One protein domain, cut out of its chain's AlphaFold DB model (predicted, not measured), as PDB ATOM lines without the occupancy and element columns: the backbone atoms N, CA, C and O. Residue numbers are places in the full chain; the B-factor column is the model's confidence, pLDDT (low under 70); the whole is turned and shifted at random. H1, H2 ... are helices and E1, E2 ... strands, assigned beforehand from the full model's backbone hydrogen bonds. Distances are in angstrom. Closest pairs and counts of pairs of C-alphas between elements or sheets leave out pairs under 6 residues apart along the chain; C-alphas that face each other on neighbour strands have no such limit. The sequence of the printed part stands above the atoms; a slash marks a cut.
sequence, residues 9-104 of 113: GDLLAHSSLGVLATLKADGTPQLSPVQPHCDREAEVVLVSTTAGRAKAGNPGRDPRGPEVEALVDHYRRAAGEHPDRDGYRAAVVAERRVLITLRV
ATOM      1  N   GLY A   9     -32.665  16.239 -15.995       89.88
ATOM      2  CA  GLY A   9     -31.372  16.918 -16.038       89.88
ATOM      3  C   GLY A   9     -30.856  17.079 -17.467       89.88
ATOM      4  O   GLY A   9     -30.374  18.156 -17.823       89.88
ATOM      5  N   ASP A  10     -31.040  16.058 -18.308       90.69
ATOM      6  CA  ASP A  10     -30.714  16.143 -19.734       90.69
ATOM      7  C   ASP A  10     -31.630  17.135 -20.448       90.69
ATOM      8  O   ASP A  10     -31.146  17.947 -21.235       90.69
ATOM      9  N   LEU A  11     -32.930  17.146 -20.137       90.50
ATOM     10  CA  LEU A  11     -33.845  18.145 -20.695       90.50
ATOM     11  C   LEU A  11     -33.369  19.574 -20.388       90.50
ATOM     12  O   LEU A  11     -33.314  20.410 -21.289       90.50
ATOM     13  N   LEU A  12     -32.996  19.856 -19.136       90.81
ATOM     14  CA  LEU A  12     -32.501  21.174 -18.732       90.81
ATOM     15  C   LEU A  12     -31.188  21.547 -19.430       90.81
ATOM     16  O   LEU A  12     -31.038  22.694 -19.848       90.81
ATOM     17  N   ALA A  13     -30.255  20.600 -19.573       89.50
ATOM     18  CA  ALA A  13     -28.965  20.819 -20.234       89.50
ATOM     19  C   ALA A  13     -29.106  21.206 -21.716       89.50
ATOM     20  O   ALA A  13     -28.325  22.011 -22.219       89.50
ATOM     21  N   HIS A  14     -30.124  20.682 -22.398       89.69
ATOM     22  CA  HIS A  14     -30.340  20.908 -23.829       89.69
ATOM     23  C   HIS A  14     -31.397  21.984 -24.134       89.69
ATOM     24  O   HIS A  14     -31.670  22.270 -25.301       89.69
ATOM     25  N   SER A  15     -31.996  22.597 -23.109       89.56
ATOM     26  CA  SER A  15     -33.030  23.624 -23.275       89.56
ATOM     27  C   SER A  15     -32.440  25.032 -23.267       89.56
ATOM     28  O   SER A  15     -31.794  25.443 -22.309       89.56
ATOM     29  N   SER A  16     -32.737  25.816 -24.306       88.06
ATOM     30  CA  SER A  16     -32.322  27.224 -24.433       88.06
ATOM     31  C   SER A  16     -33.415  28.235 -24.057       88.06
ATOM     32  O   SER A  16     -33.175  29.445 -24.048       88.06
ATOM     33  N   LEU A  17     -34.619  27.754 -23.730       91.88
ATOM     34  CA  LEU A  17     -35.768  28.556 -23.315       91.88
ATOM     35  C   LEU A  17     -36.428  27.912 -22.094       91.88
ATOM     36  O   LEU A  17     -36.638  26.703 -22.059       91.88
ATOM     37  N   GLY A  18     -36.786  28.728 -21.105       92.75
ATOM     38  CA  GLY A  18     -37.475  28.262 -19.906       92.75
ATOM     39  C   GLY A  18     -38.288  29.356 -19.226       92.75
ATOM     40  O   GLY A  18     -38.242  30.529 -19.608       92.75
ATOM     41  N   VAL A  19     -39.032  28.973 -18.190       93.88
ATOM     42  CA  VAL A  19     -39.798  29.901 -17.350       93.88
ATOM     43  C   VAL A  19     -39.180  29.937 -15.959       93.88
ATOM     44  O   VAL A  19     -39.171  28.936 -15.248       93.88
ATOM     45  N   LEU A  20     -38.701  31.111 -15.544       92.56
ATOM     46  CA  LEU A  20     -38.229  31.334 -14.182       92.56
ATOM     47  C   LEU A  20     -39.392  31.796 -13.304       92.56
ATOM     48  O   LEU A  20     -39.901  32.911 -13.470       92.56
ATOM     49  N   ALA A  21     -39.757  30.978 -12.321       93.31
ATOM     50  CA  ALA A  21     -40.678  31.347 -11.255       93.31
ATOM     51  C   ALA A  21     -39.914  31.954 -10.069       93.31
ATOM     52  O   ALA A  21     -38.911  31.411  -9.620       93.31
ATOM     53  N   THR A  22     -40.376  33.090  -9.555       90.06
ATOM     54  CA  THR A  22     -39.936  33.636  -8.257       90.06
ATOM     55  C   THR A  22     -41.151  34.059  -7.455       90.06
ATOM     56  O   THR A  22     -42.243  34.167  -8.007       90.06
ATOM     57  N   LEU A  23     -40.972  34.329  -6.169       90.94
ATOM     58  CA  LEU A  23     -42.029  34.860  -5.318       90.94
ATOM     59  C   LEU A  23     -41.887  36.378  -5.202       90.94
ATOM     60  O   LEU A  23     -40.775  36.897  -5.089       90.94
ATOM     61  N   LYS A  24     -43.012  37.090  -5.254       87.62
ATOM     62  CA  LYS A  24     -43.091  38.498  -4.848       87.62
ATOM     63  C   LYS A  24     -43.047  38.608  -3.320       87.62
ATOM     64  O   LYS A  24     -43.204  37.615  -2.615       87.62
ATOM     65  N   ALA A  25     -42.904  39.834  -2.812       88.94
ATOM     66  CA  ALA A  25     -42.950  40.111  -1.374       88.94
ATOM     67  C   ALA A  25     -44.270  39.663  -0.710       88.94
ATOM     68  O   ALA A  25     -44.266  39.295   0.459       88.94
ATOM     69  N   ASP A  26     -45.378  39.654  -1.459       92.62
ATOM     70  CA  ASP A  26     -46.695  39.181  -1.007       92.62
ATOM     71  C   ASP A  26     -46.882  37.650  -1.106       92.62
ATOM     72  O   ASP A  26     -47.957  37.139  -0.805       92.62
ATOM     73  N   GLY A  27     -45.856  36.909  -1.538       93.25
ATOM     74  CA  GLY A  27     -45.898  35.456  -1.719       93.25
ATOM     75  C   GLY A  27     -46.484  34.985  -3.055       93.25
ATOM     76  O   GLY A  27     -46.406  33.797  -3.364       93.25
ATOM     77  N   THR A  28     -47.015  35.878  -3.891       95.56
ATOM     78  CA  THR A  28     -47.568  35.504  -5.198       95.56
ATOM     79  C   THR A  28     -46.450  35.092  -6.162       95.56
ATOM     80  O   THR A  28     -45.450  35.814  -6.287       95.56
ATOM     81  N   PRO A  29     -46.609  33.989  -6.915       93.88
ATOM     82  CA  PRO A  29     -45.669  33.626  -7.965       93.88
ATOM     83  C   PRO A  29     -45.610  34.663  -9.094       93.88
ATOM     84  O   PRO A  29     -46.624  35.140  -9.602       93.88
ATOM     85  N   GLN A  30     -44.396  34.971  -9.539       91.50
ATOM     86  CA  GLN A  30     -44.107  35.729 -10.748       91.50
ATOM     87  C   GLN A  30     -43.350  34.844 -11.737       91.50
ATOM     88  O   GLN A  30     -42.211  34.432 -11.487       91.50
ATOM     89  N   LEU A  31     -43.951  34.630 -12.903       93.62
ATOM     90  CA  LEU A  31     -43.368  33.871 -14.006       93.62
ATOM     91  C   LEU A  31     -42.737  34.815 -15.029       93.62
ATOM     92  O   LEU A  31     -43.238  35.913 -15.282       93.62
ATOM     93  N   SER A  32     -41.607  34.422 -15.604       90.81
ATOM     94  CA  SER A  32     -40.964  35.183 -16.676       90.81
ATOM     95  C   SER A  32     -40.237  34.239 -17.629       90.81
ATOM     96  O   SER A  32     -39.517  33.367 -17.141       90.81
ATOM     97  N   PRO A  33     -40.377  34.410 -18.957       92.75
ATOM     98  CA  PRO A  33     -39.560  33.679 -19.911       92.75
ATOM     99  C   PRO A  33     -38.105  34.144 -19.803       92.75
ATOM    100  O   PRO A  33     -37.828  35.339 -19.638       92.75
ATOM    101  N   VAL A  34     -37.185  33.189 -19.871       92.19
ATOM    102  CA  VAL A  34     -35.741  33.401 -19.770       92.19
ATOM    103  C   VAL A  34     -35.005  32.490 -20.745       92.19
ATOM    104  O   VAL A  34     -35.545  31.472 -21.175       92.19
ATOM    105  N   GLN A  35     -33.765  32.850 -21.056       91.38
ATOM    106  CA  GLN A  35     -32.817  31.986 -21.754       91.38
ATOM    107  C   GLN A  35     -31.836  31.440 -20.712       91.38
ATOM    108  O   GLN A  35     -30.893  32.149 -20.348       91.38
ATOM    109  N   PRO A  36     -32.108  30.263 -20.124       92.12
ATOM    110  CA  PRO A  36     -31.210  29.663 -19.160       92.12
ATOM    111  C   PRO A  36     -30.050  28.964 -19.869       92.12
ATOM    112  O   PRO A  36     -30.171  28.509 -21.004       92.12
ATOM    113  N   HIS A  37     -28.946  28.821 -19.150       93.44
ATOM    114  CA  HIS A  37     -27.901  27.866 -19.477       93.44
ATOM    115  C   HIS A  37     -27.667  26.977 -18.261       93.44
ATOM    116  O   HIS A  37     -27.378  27.486 -17.176       93.44
ATOM    117  N   CYS A  38     -27.837  25.670 -18.430       92.81
ATOM    118  CA  CYS A  38     -27.579  24.692 -17.384       92.81
ATOM    119  C   CYS A  38     -26.155  24.146 -17.546       92.81
ATOM    120  O   CYS A  38     -25.828  23.560 -18.576       92.81
ATOM    121  N   ASP A  39     -25.331  24.338 -16.521       90.06
ATOM    122  CA  ASP A  39     -24.016  23.722 -16.386       90.06
ATOM    123  C   ASP A  39     -24.168  22.528 -15.433       90.06
ATOM    124  O   ASP A  39     -24.280  22.688 -14.213       90.06
ATOM    125  N   ARG A  40     -24.273  21.326 -16.014       88.25
ATOM    126  CA  ARG A  40     -24.555  20.089 -15.271       88.25
ATOM    127  C   ARG A  40     -23.373  19.659 -14.404       88.25
ATOM    128  O   ARG A  40     -23.599  19.100 -13.337       88.25
ATOM    129  N   GLU A  41     -22.143  19.936 -14.832       88.88
ATOM    130  CA  GLU A  41     -20.941  19.614 -14.054       88.88
ATOM    131  C   GLU A  41     -20.826  20.508 -12.818       88.88
ATOM    132  O   GLU A  41     -20.471  20.034 -11.741       88.88
ATOM    133  N   ALA A  42     -21.172  21.791 -12.953       89.69
ATOM    134  CA  ALA A  42     -21.164  22.742 -11.845       89.69
ATOM    135  C   ALA A  42     -22.469  22.768 -11.022       89.69
ATOM    136  O   ALA A  42     -22.546  23.499 -10.035       89.69
ATOM    137  N   GLU A  43     -23.491  21.998 -11.412       92.56
ATOM    138  CA  GLU A  43     -24.831  21.974 -10.802       92.56
ATOM    139  C   GLU A  43     -25.480  23.368 -10.691       92.56
ATOM    140  O   GLU A  43     -26.111  23.714  -9.681       92.56
ATOM    141  N   VAL A  44     -25.337  24.196 -11.730       93.19
ATOM    142  CA  VAL A  44     -25.904  25.552 -11.757       93.19
ATOM    143  C   VAL A  44     -26.736  25.826 -13.001       93.19
ATOM    144  O   VAL A  44     -26.435  25.378 -14.102       93.19
ATOM    145  N   VAL A  45     -27.766  26.652 -12.825       93.81
ATOM    146  CA  VAL A  45     -28.500  27.295 -13.914       93.81
ATOM    147  C   VAL A  45     -28.185  28.785 -13.895       93.81
ATOM    148  O   VAL A  45     -28.422  29.481 -12.905       93.81
ATOM    149  N   LEU A  46     -27.651  29.272 -15.007       93.38
ATOM    150  CA  LEU A  46     -27.257  30.656 -15.212       93.38
ATOM    151  C   LEU A  46     -28.306  31.381 -16.052       93.38
ATOM    152  O   LEU A  46     -28.747  30.871 -17.081       93.38
ATOM    153  N   VAL A  47     -28.693  32.584 -15.627       92.31
ATOM    154  CA  VAL A  47     -29.663  33.425 -16.340       92.31
ATOM    155  C   VAL A  47     -29.174  34.868 -16.380       92.31
ATOM    156  O   VAL A  47     -29.090  35.530 -15.346       92.31
ATOM    157  N   SER A  48     -28.906  35.389 -17.578       90.56
ATOM    158  CA  SER A  48     -28.692  36.826 -17.785       90.56
ATOM    159  C   SER A  48     -30.029  37.569 -17.816       90.56
ATOM    160  O   SER A  48     -30.961  37.187 -18.527       90.56
ATOM    161  N   THR A  49     -30.147  38.657 -17.057       88.56
ATOM    162  CA  THR A  49     -31.333  39.522 -17.071       88.56
ATOM    163  C   THR A  49     -30.966  40.983 -16.819       88.56
ATOM    164  O   THR A  49     -29.806  41.293 -16.571       88.56
ATOM    165  N   THR A  50     -31.927  41.902 -16.906       86.25
ATOM    166  CA  THR A  50     -31.718  43.331 -16.627       86.25
ATOM    167  C   THR A  50     -32.068  43.670 -15.177       86.25
ATOM    168  O   THR A  50     -33.116  43.268 -14.658       86.25
ATOM    169  N   ALA A  51     -31.196  44.427 -14.505       66.56
ATOM    170  CA  ALA A  51     -31.418  44.906 -13.146       66.56
ATOM    171  C   ALA A  51     -32.584  45.903 -13.133       66.56
ATOM    172  O   ALA A  51     -32.530  46.964 -13.756       66.56
ATOM    173  N   GLY A  52     -33.658  45.537 -12.437       59.28
ATOM    174  CA  GLY A  52     -34.945  46.236 -12.469       59.28
ATOM    175  C   GLY A  52     -36.121  45.292 -12.716       59.28
ATOM    176  O   GLY A  52     -37.237  45.584 -12.290       59.28
ATOM    177  N   ARG A  53     -35.884  44.106 -13.302       58.78
ATOM    178  CA  ARG A  53     -36.811  42.980 -13.110       58.78
ATOM    179  C   ARG A  53     -36.701  42.512 -11.659       58.78
ATOM    180  O   ARG A  53     -35.614  42.535 -11.090       58.78
ATOM    181  N   ALA A  54     -37.818  42.082 -11.071       54.25
ATOM    182  CA  ALA A  54     -38.008  41.813  -9.637       54.25
ATOM    183  C   ALA A  54     -37.100  40.728  -8.995       54.25
ATOM    184  O   ALA A  54     -37.412  40.240  -7.915       54.25
ATOM    185  N   LYS A  55     -36.015  40.301  -9.658       57.09
ATOM    186  CA  LYS A  55     -35.278  39.065  -9.369       57.09
ATOM    187  C   LYS A  55     -33.757  39.238  -9.211       57.09
ATOM    188  O   LYS A  55     -33.089  38.232  -9.014       57.09
ATOM    189  N   ALA A  56     -33.187  40.449  -9.300       62.09
ATOM    190  CA  ALA A  56     -31.726  40.611  -9.232       62.09
ATOM    191  C   ALA A  56     -31.235  41.916  -8.569       62.09
ATOM    192  O   ALA A  56     -31.827  42.981  -8.750       62.09
ATOM    193  N   GLY A  57     -30.143  41.796  -7.799       63.97
ATOM    194  CA  GLY A  57     -29.439  42.885  -7.107       63.97
ATOM    195  C   GLY A  57     -28.513  43.707  -8.016       63.97
ATOM    196  O   GLY A  57     -28.451  43.475  -9.213       63.97
ATOM    197  N   ASN A  58     -27.833  44.704  -7.440       64.50
ATOM    198  CA  ASN A  58     -27.128  45.803  -8.119       64.50
ATOM    199  C   ASN A  58     -26.249  45.372  -9.331       64.50
ATOM    200  O   ASN A  58     -25.406  44.495  -9.176       64.50
ATOM    201  N   PRO A  59     -26.396  45.999 -10.515       77.81
ATOM    202  CA  PRO A  59     -25.623  45.672 -11.716       77.81
ATOM    203  C   PRO A  59     -24.182  46.187 -11.651       77.81
ATOM    204  O   PRO A  59     -23.914  47.226 -11.037       77.81
ATOM    205  N   GLY A  60     -23.283  45.501 -12.362       80.19
ATOM    206  CA  GLY A  60     -21.916  45.966 -12.595       80.19
ATOM    207  C   GLY A  60     -21.898  47.302 -13.342       80.19
ATOM    208  O   GLY A  60     -22.697  47.532 -14.250       80.19
ATOM    209  N   ARG A  61     -20.998  48.205 -12.936       86.50
ATOM    210  CA  ARG A  61     -20.835  49.545 -13.539       86.50
ATOM    211  C   ARG A  61     -19.533  49.709 -14.318       86.50
ATOM    212  O   ARG A  61     -19.418  50.638 -15.108       86.50
ATOM    213  N   ASP A  62     -18.569  48.826 -14.077       90.88
ATOM    214  CA  ASP A  62     -17.285  48.795 -14.765       90.88
ATOM    215  C   ASP A  62     -17.332  47.725 -15.873       90.88
ATOM    216  O   ASP A  62     -17.522  46.551 -15.550       90.88
ATOM    217  N   PRO A  63     -17.139  48.081 -17.159       91.44
ATOM    218  CA  PRO A  63     -17.075  47.122 -18.268       91.44
ATOM    219  C   PRO A  63     -15.987  46.042 -18.129       91.44
ATOM    220  O   PRO A  63     -16.036  45.028 -18.830       91.44
ATOM    221  N   ARG A  64     -14.986  46.259 -17.269       91.19
ATOM    222  CA  ARG A  64     -13.912  45.309 -16.934       91.19
ATOM    223  C   ARG A  64     -14.037  44.761 -15.507       91.19
ATOM    224  O   ARG A  64     -13.160  44.034 -15.050       91.19
ATOM    225  N   GLY A  65     -15.130  45.090 -14.822       91.69
ATOM    226  CA  GLY A  65     -15.435  44.613 -13.482       91.69
ATOM    227  C   GLY A  65     -15.851  43.139 -13.455       91.69
ATOM    228  O   GLY A  65     -16.289  42.586 -14.472       91.69
ATOM    229  N   PRO A  66     -15.758  42.493 -12.282       90.88
ATOM    230  CA  PRO A  66     -15.997  41.061 -12.131       90.88
ATOM    231  C   PRO A  66     -17.418  40.632 -12.531       90.88
ATOM    232  O   PRO A  66     -17.599  39.536 -13.058       90.88
ATOM    233  N   GLU A  67     -18.429  41.483 -12.346       89.69
ATOM    234  CA  GLU A  67     -19.810  41.178 -12.741       89.69
ATOM    235  C   GLU A  67     -19.967  41.093 -14.264       89.69
ATOM    236  O   GLU A  67     -20.698  40.242 -14.776       89.69
ATOM    237  N   VAL A  68     -19.270  41.967 -14.997       92.56
ATOM    238  CA  VAL A  68     -19.286  41.969 -16.464       92.56
ATOM    239  C   VAL A  68     -18.478  40.793 -17.000       92.56
ATOM    240  O   VAL A  68     -18.923  40.133 -17.938       92.56
ATOM    241  N   GLU A  69     -17.341  40.472 -16.376       92.44
ATOM    242  CA  GLU A  69     -16.568  39.270 -16.713       92.44
ATOM    243  C   GLU A  69     -17.390  37.988 -16.545       92.44
ATOM    244  O   GLU A  69     -17.370  37.128 -17.424       92.44
ATOM    245  N   ALA A  70     -18.173  37.877 -15.467       91.69
ATOM    246  CA  ALA A  70     -19.050  36.730 -15.251       91.69
ATOM    247  C   ALA A  70     -20.113  36.587 -16.358       91.69
ATOM    248  O   ALA A  70     -20.407  35.478 -16.801       91.69
ATOM    249  N   LEU A  71     -20.669  37.701 -16.849       91.56
ATOM    250  CA  LEU A  71     -21.617  37.700 -17.969       91.56
ATOM    251  C   LEU A  71     -20.958  37.327 -19.303       91.56
ATOM    252  O   LEU A  71     -21.554  36.586 -20.083       91.56
ATOM    253  N   VAL A  72     -19.736  37.801 -19.555       92.31
ATOM    254  CA  VAL A  72     -18.947  37.414 -20.736       92.31
ATOM    255  C   VAL A  72     -18.646  35.916 -20.713       92.31
ATOM    256  O   VAL A  72     -18.827  35.242 -21.727       92.31
ATOM    257  N   ASP A  73     -18.229  35.375 -19.565       90.81
ATOM    258  CA  ASP A  73     -17.972  33.941 -19.420       90.81
ATOM    259  C   ASP A  73     -19.247  33.113 -19.622       90.81
ATOM    260  O   ASP A  73     -19.236  32.134 -20.369       90.81
ATOM    261  N   HIS A  74     -20.369  33.550 -19.045       88.94
ATOM    262  CA  HIS A  74     -21.671  32.930 -19.278       88.94
ATOM    263  C   HIS A  74     -22.051  32.923 -20.766       88.94
ATOM    264  O   HIS A  74     -22.426  31.870 -21.283       88.94
ATOM    265  N   TYR A  75     -21.927  34.058 -21.466       89.12
ATOM    266  CA  TYR A  75     -22.209  34.127 -22.902       89.12
ATOM    267  C   TYR A  75     -21.336  33.144 -23.678       89.12
ATOM    268  O   TYR A  75     -21.845  32.376 -24.491       89.12
ATOM    269  N   ARG A  76     -20.033  33.111 -23.375       90.12
ATOM    270  CA  ARG A  76     -19.080  32.213 -24.028       90.12
ATOM    271  C   ARG A  76     -19.468  30.743 -23.886       90.12
ATOM    272  O   ARG A  76     -19.384  30.003 -24.861       90.12
ATOM    273  N   ARG A  77     -19.901  30.324 -22.694       83.94
ATOM    274  CA  ARG A  77     -20.353  28.947 -22.439       83.94
ATOM    275  C   ARG A  77     -21.680  28.628 -23.130       83.94
ATOM    276  O   ARG A  77     -21.849  27.524 -23.634       83.94
ATOM    277  N   ALA A  78     -22.605  29.585 -23.166       83.00
ATOM    278  CA  ALA A  78     -23.962  29.365 -23.664       83.00
ATOM    279  C   ALA A  78     -24.102  29.494 -25.192       83.00
ATOM    280  O   ALA A  78     -24.890  28.771 -25.794       83.00
ATOM    281  N   ALA A  79     -23.380  30.430 -25.811       82.50
ATOM    282  CA  ALA A  79     -23.541  30.820 -27.214       82.50
ATOM    283  C   ALA A  79     -22.228  30.803 -28.018       82.50
ATOM    284  O   ALA A  79     -22.249  31.041 -29.226       82.50
ATOM    285  N   GLY A  80     -21.094  30.511 -27.374       85.31
ATOM    286  CA  GLY A  80     -19.777  30.572 -27.999       85.31
ATOM    287  C   GLY A  80     -19.177  31.980 -28.008       85.31
ATOM    288  O   GLY A  80     -19.562  32.867 -27.250       85.31
ATOM    289  N   GLU A  81     -18.165  32.179 -28.847       87.50
ATOM    290  CA  GLU A  81     -17.359  33.400 -28.859       87.50
ATOM    291  C   GLU A  81     -18.133  34.614 -29.407       87.50
ATOM    292  O   GLU A  81     -18.657  34.565 -30.520       87.50
ATOM    293  N   HIS A  82     -18.176  35.727 -28.661       82.44
ATOM    294  CA  HIS A  82     -18.785  36.964 -29.166       82.44
ATOM    295  C   HIS A  82     -17.804  37.678 -30.117       82.44
ATOM    296  O   HIS A  82     -16.686  37.983 -29.693       82.44
ATOM    297  N   PRO A  83     -18.192  38.009 -31.366       88.19
ATOM    298  CA  PRO A  83     -17.292  38.648 -32.333       88.19
ATOM    299  C   PRO A  83     -16.851  40.058 -31.908       88.19
ATOM    300  O   PRO A  83     -15.745  40.480 -32.226       88.19
ATOM    301  N   ASP A  84     -17.693  40.767 -31.151       92.38
ATOM    302  CA  ASP A  84     -17.394  42.078 -30.558       92.38
ATOM    303  C   ASP A  84     -17.503  42.037 -29.024       92.38
ATOM    304  O   ASP A  84     -18.539  42.362 -28.436       92.38
ATOM    305  N   ARG A  85     -16.462  41.539 -28.350       89.25
ATOM    306  CA  ARG A  85     -16.482  41.395 -26.885       89.25
ATOM    307  C   ARG A  85     -16.592  42.741 -26.162       89.25
ATOM    308  O   ARG A  85     -17.248  42.812 -25.126       89.25
ATOM    309  N   ASP A  86     -15.959  43.793 -26.678       93.00
ATOM    310  CA  ASP A  86     -15.983  45.113 -26.039       93.00
ATOM    311  C   ASP A  86     -17.357  45.778 -26.174       93.00
ATOM    312  O   ASP A  86     -17.868  46.321 -25.188       93.00
ATOM    313  N   GLY A  87     -18.014  45.641 -27.329       92.94
ATOM    314  CA  GLY A  87     -19.406  46.051 -27.507       92.94
ATOM    315  C   GLY A  87     -20.360  45.310 -26.572       92.94
ATOM    316  O   GLY A  87     -21.209  45.937 -25.937       92.94
ATOM    317  N   TYR A  88     -20.174  43.997 -26.386       92.06
ATOM    318  CA  TYR A  88     -20.973  43.224 -25.427       92.06
ATOM    319  C   TYR A  88     -20.805  43.729 -23.983       92.06
ATOM    320  O   TYR A  88     -21.791  43.907 -23.266       92.06
ATOM    321  N   ARG A  89     -19.571  44.026 -23.552       94.06
ATOM    322  CA  ARG A  89     -19.294  44.594 -22.218       94.06
ATOM    323  C   ARG A  89     -19.970  45.945 -22.019       94.06
ATOM    324  O   ARG A  89     -20.580  46.181 -20.975       94.06
ATOM    325  N   ALA A  90     -19.880  46.822 -23.018       93.19
ATOM    326  CA  ALA A  90     -20.539  48.120 -22.992       93.19
ATOM    327  C   ALA A  90     -22.066  47.967 -22.893       93.19
ATOM    328  O   ALA A  90     -22.695  48.641 -22.076       93.19
ATOM    329  N   ALA A  91     -22.649  47.031 -23.650       92.06
ATOM    330  CA  ALA A  91     -24.076  46.727 -23.600       92.06
ATOM    331  C   ALA A  91     -24.509  46.182 -22.230       92.06
ATOM    332  O   ALA A  91     -25.520  46.626 -21.693       92.06
ATOM    333  N   VAL A  92     -23.731  45.286 -21.612       92.19
ATOM    334  CA  VAL A  92     -24.001  44.778 -20.255       92.19
ATOM    335  C   VAL A  92     -24.123  45.917 -19.244       92.19
ATOM    336  O   VAL A  92     -25.074  45.938 -18.463       92.19
ATOM    337  N   VAL A  93     -23.196  46.878 -19.270       92.75
ATOM    338  CA  VAL A  93     -23.229  48.028 -18.354       92.75
ATOM    339  C   VAL A  93     -24.391  48.965 -18.689       92.75
ATOM    340  O   VAL A  93     -25.150  49.340 -17.793       92.75
ATOM    341  N   ALA A  94     -24.572  49.307 -19.967       91.81
ATOM    342  CA  ALA A  94     -25.618  50.223 -20.424       91.81
ATOM    343  C   ALA A  94     -27.032  49.693 -20.129       91.81
ATOM    344  O   ALA A  94     -27.885  50.422 -19.624       91.81
ATOM    345  N   GLU A  95     -27.268  48.405 -20.377       90.88
ATOM    346  CA  GLU A  95     -28.536  47.719 -20.103       90.88
ATOM    347  C   GLU A  95     -28.676  47.285 -18.640       90.88
ATOM    348  O   GLU A  95     -29.702  46.713 -18.256       90.88
ATOM    349  N   ARG A  96     -27.658  47.551 -17.812       91.06
ATOM    350  CA  ARG A  96     -27.626  47.185 -16.395       91.06
ATOM    351  C   ARG A  96     -27.873  45.689 -16.198       91.06
ATOM    352  O   ARG A  96     -28.682  45.289 -15.359       91.06
ATOM    353  N   ARG A  97     -27.221  44.850 -17.001       91.50
ATOM    354  CA  ARG A  97     -27.381  43.398 -16.932       91.50
ATOM    355  C   ARG A  97     -26.742  42.812 -15.686       91.50
ATOM    356  O   ARG A  97     -25.771  43.325 -15.137       91.50
ATOM    357  N   VAL A  98     -27.327  41.707 -15.259       91.50
ATOM    358  CA  VAL A  98     -26.966  40.937 -14.075       91.50
ATOM    359  C   VAL A  98     -27.080  39.461 -14.395       91.50
ATOM    360  O   VAL A  98     -27.944  39.043 -15.172       91.50
ATOM    361  N   LEU A  99     -26.198  38.676 -13.787       91.50
ATOM    362  CA  LEU A  99     -26.214  37.227 -13.881       91.50
ATOM    363  C   LEU A  99     -26.843  36.654 -12.615       91.50
ATOM    364  O   LEU A  99     -26.335  36.849 -11.513       91.50
ATOM    365  N   ILE A 100     -27.947  35.936 -12.773       91.38
ATOM    366  CA  ILE A 100     -28.512  35.112 -11.711       91.38
ATOM    367  C   ILE A 100     -27.859  33.735 -11.817       91.38
ATOM    368  O   ILE A 100     -27.902  33.114 -12.877       91.38
ATOM    369  N   THR A 101     -27.281  33.264 -10.713       92.50
ATOM    370  CA  THR A 101     -26.746  31.904 -10.584       92.50
ATOM    371  C   THR A 101     -27.631  31.121  -9.626       92.50
ATOM    372  O   THR A 101     -27.716  31.451  -8.443       92.50
ATOM    373  N   LEU A 102     -28.318  30.102 -10.137       92.88
ATOM    374  CA  LEU A 102     -29.192  29.229  -9.362       92.88
ATOM    375  C   LEU A 102     -28.483  27.900  -9.138       92.88
ATOM    376  O   LEU A 102     -28.236  27.170 -10.092       92.88
ATOM    377  N   ARG A 103     -28.185  27.563  -7.884       94.88
ATOM    378  CA  ARG A 103     -27.695  26.226  -7.550       94.88
ATOM    379  C   ARG A 103     -28.836  25.222  -7.661       94.88
ATOM    380  O   ARG A 103     -29.889  25.410  -7.047       94.88
ATOM    381  N   VAL A 104     -28.618  24.150  -8.407       94.12
ATOM    382  CA  VAL A 104     -29.596  23.078  -8.560       94.12
ATOM    383  C   VAL A 104     -29.547  22.197  -7.317       94.12
ATOM    384  O   VAL A 104     -28.566  21.513  -7.061       94.12
TER     385      VAL A 104
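What this domain is: This is residues 9 to 104 of the 113 residues of the protein "F420-dependent protein" of Actinosynnema pretiosum (UniProt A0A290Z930). A small sheet, E3 E4 E5, has helix H2 across one face, with H3 packed steeply on H2; the hairpin E1 E2 splays away on the other side of the sheet, as in a V, and short H1 lies by E3. The printed part has 96 residues with three named helices and five named strands, in the order H1 E1 E2 E3 E4 H2 H3 E5; both sheets are antiparallel and the class is mixed. It is compact, with a radius of gyration of the C-alphas of 13.8 A, and spans 38 by 32 by 19 A.

How they stand to each other: H1, residues 9 to 14, only grazes the sheet of E3, residues 36 to 39, E4, residues 44 to 50, and E5, residues 97 to 103; C-alphas 13 and 38 are closest, 5.0 A. E1, residues 18 to 23, and E2, residues 29 to 34, form an antiparallel hairpin, with N 20 and O 32 within hydrogen-bond range at 2.9 A. E2 runs on into E3 at 80 degrees. E3 and E4 form another antiparallel hairpin, with N 37 and O 46 at 2.9 A; E4 is also antiparallel to E5, with N 47 and O 100 at 2.9 A. H2, residues 66 to 79, is on this sheet at a height of 8.3 A, across the strands, at 65 degrees to E5 on the local plane; its closest C-alpha pair with E5 is Leu 71 and Leu 99, 6.2 A. With residues 68 to 72 alone, H2 touches H3, residues 85 to 94, at a steep tilt of 58 degrees, opposite ways; C-alphas 68 and 89 are closest, 6.3 A. H2 and H3 on one face make two layers, helices over a sheet. Each helix has every O i to N i+4 pair within range.

Where its parts are: H1 begins at C-alpha 9 (-31.372, 16.918, -16.038), and E5 ends at C-alpha 103 (-27.695, 26.226, -7.550). From first to last C-alpha, H2 measures 19.7 A, E5 19.6 A and E4 19.3 A.

The domain as a whole: The C-alphas farthest apart, of Asp 26 and Pro 83, are 43.0 A apart. The printed part has no cut; the link E4 to H2, residues 51 to 65, is long. Residues 51 to 58 have pLDDT under 70.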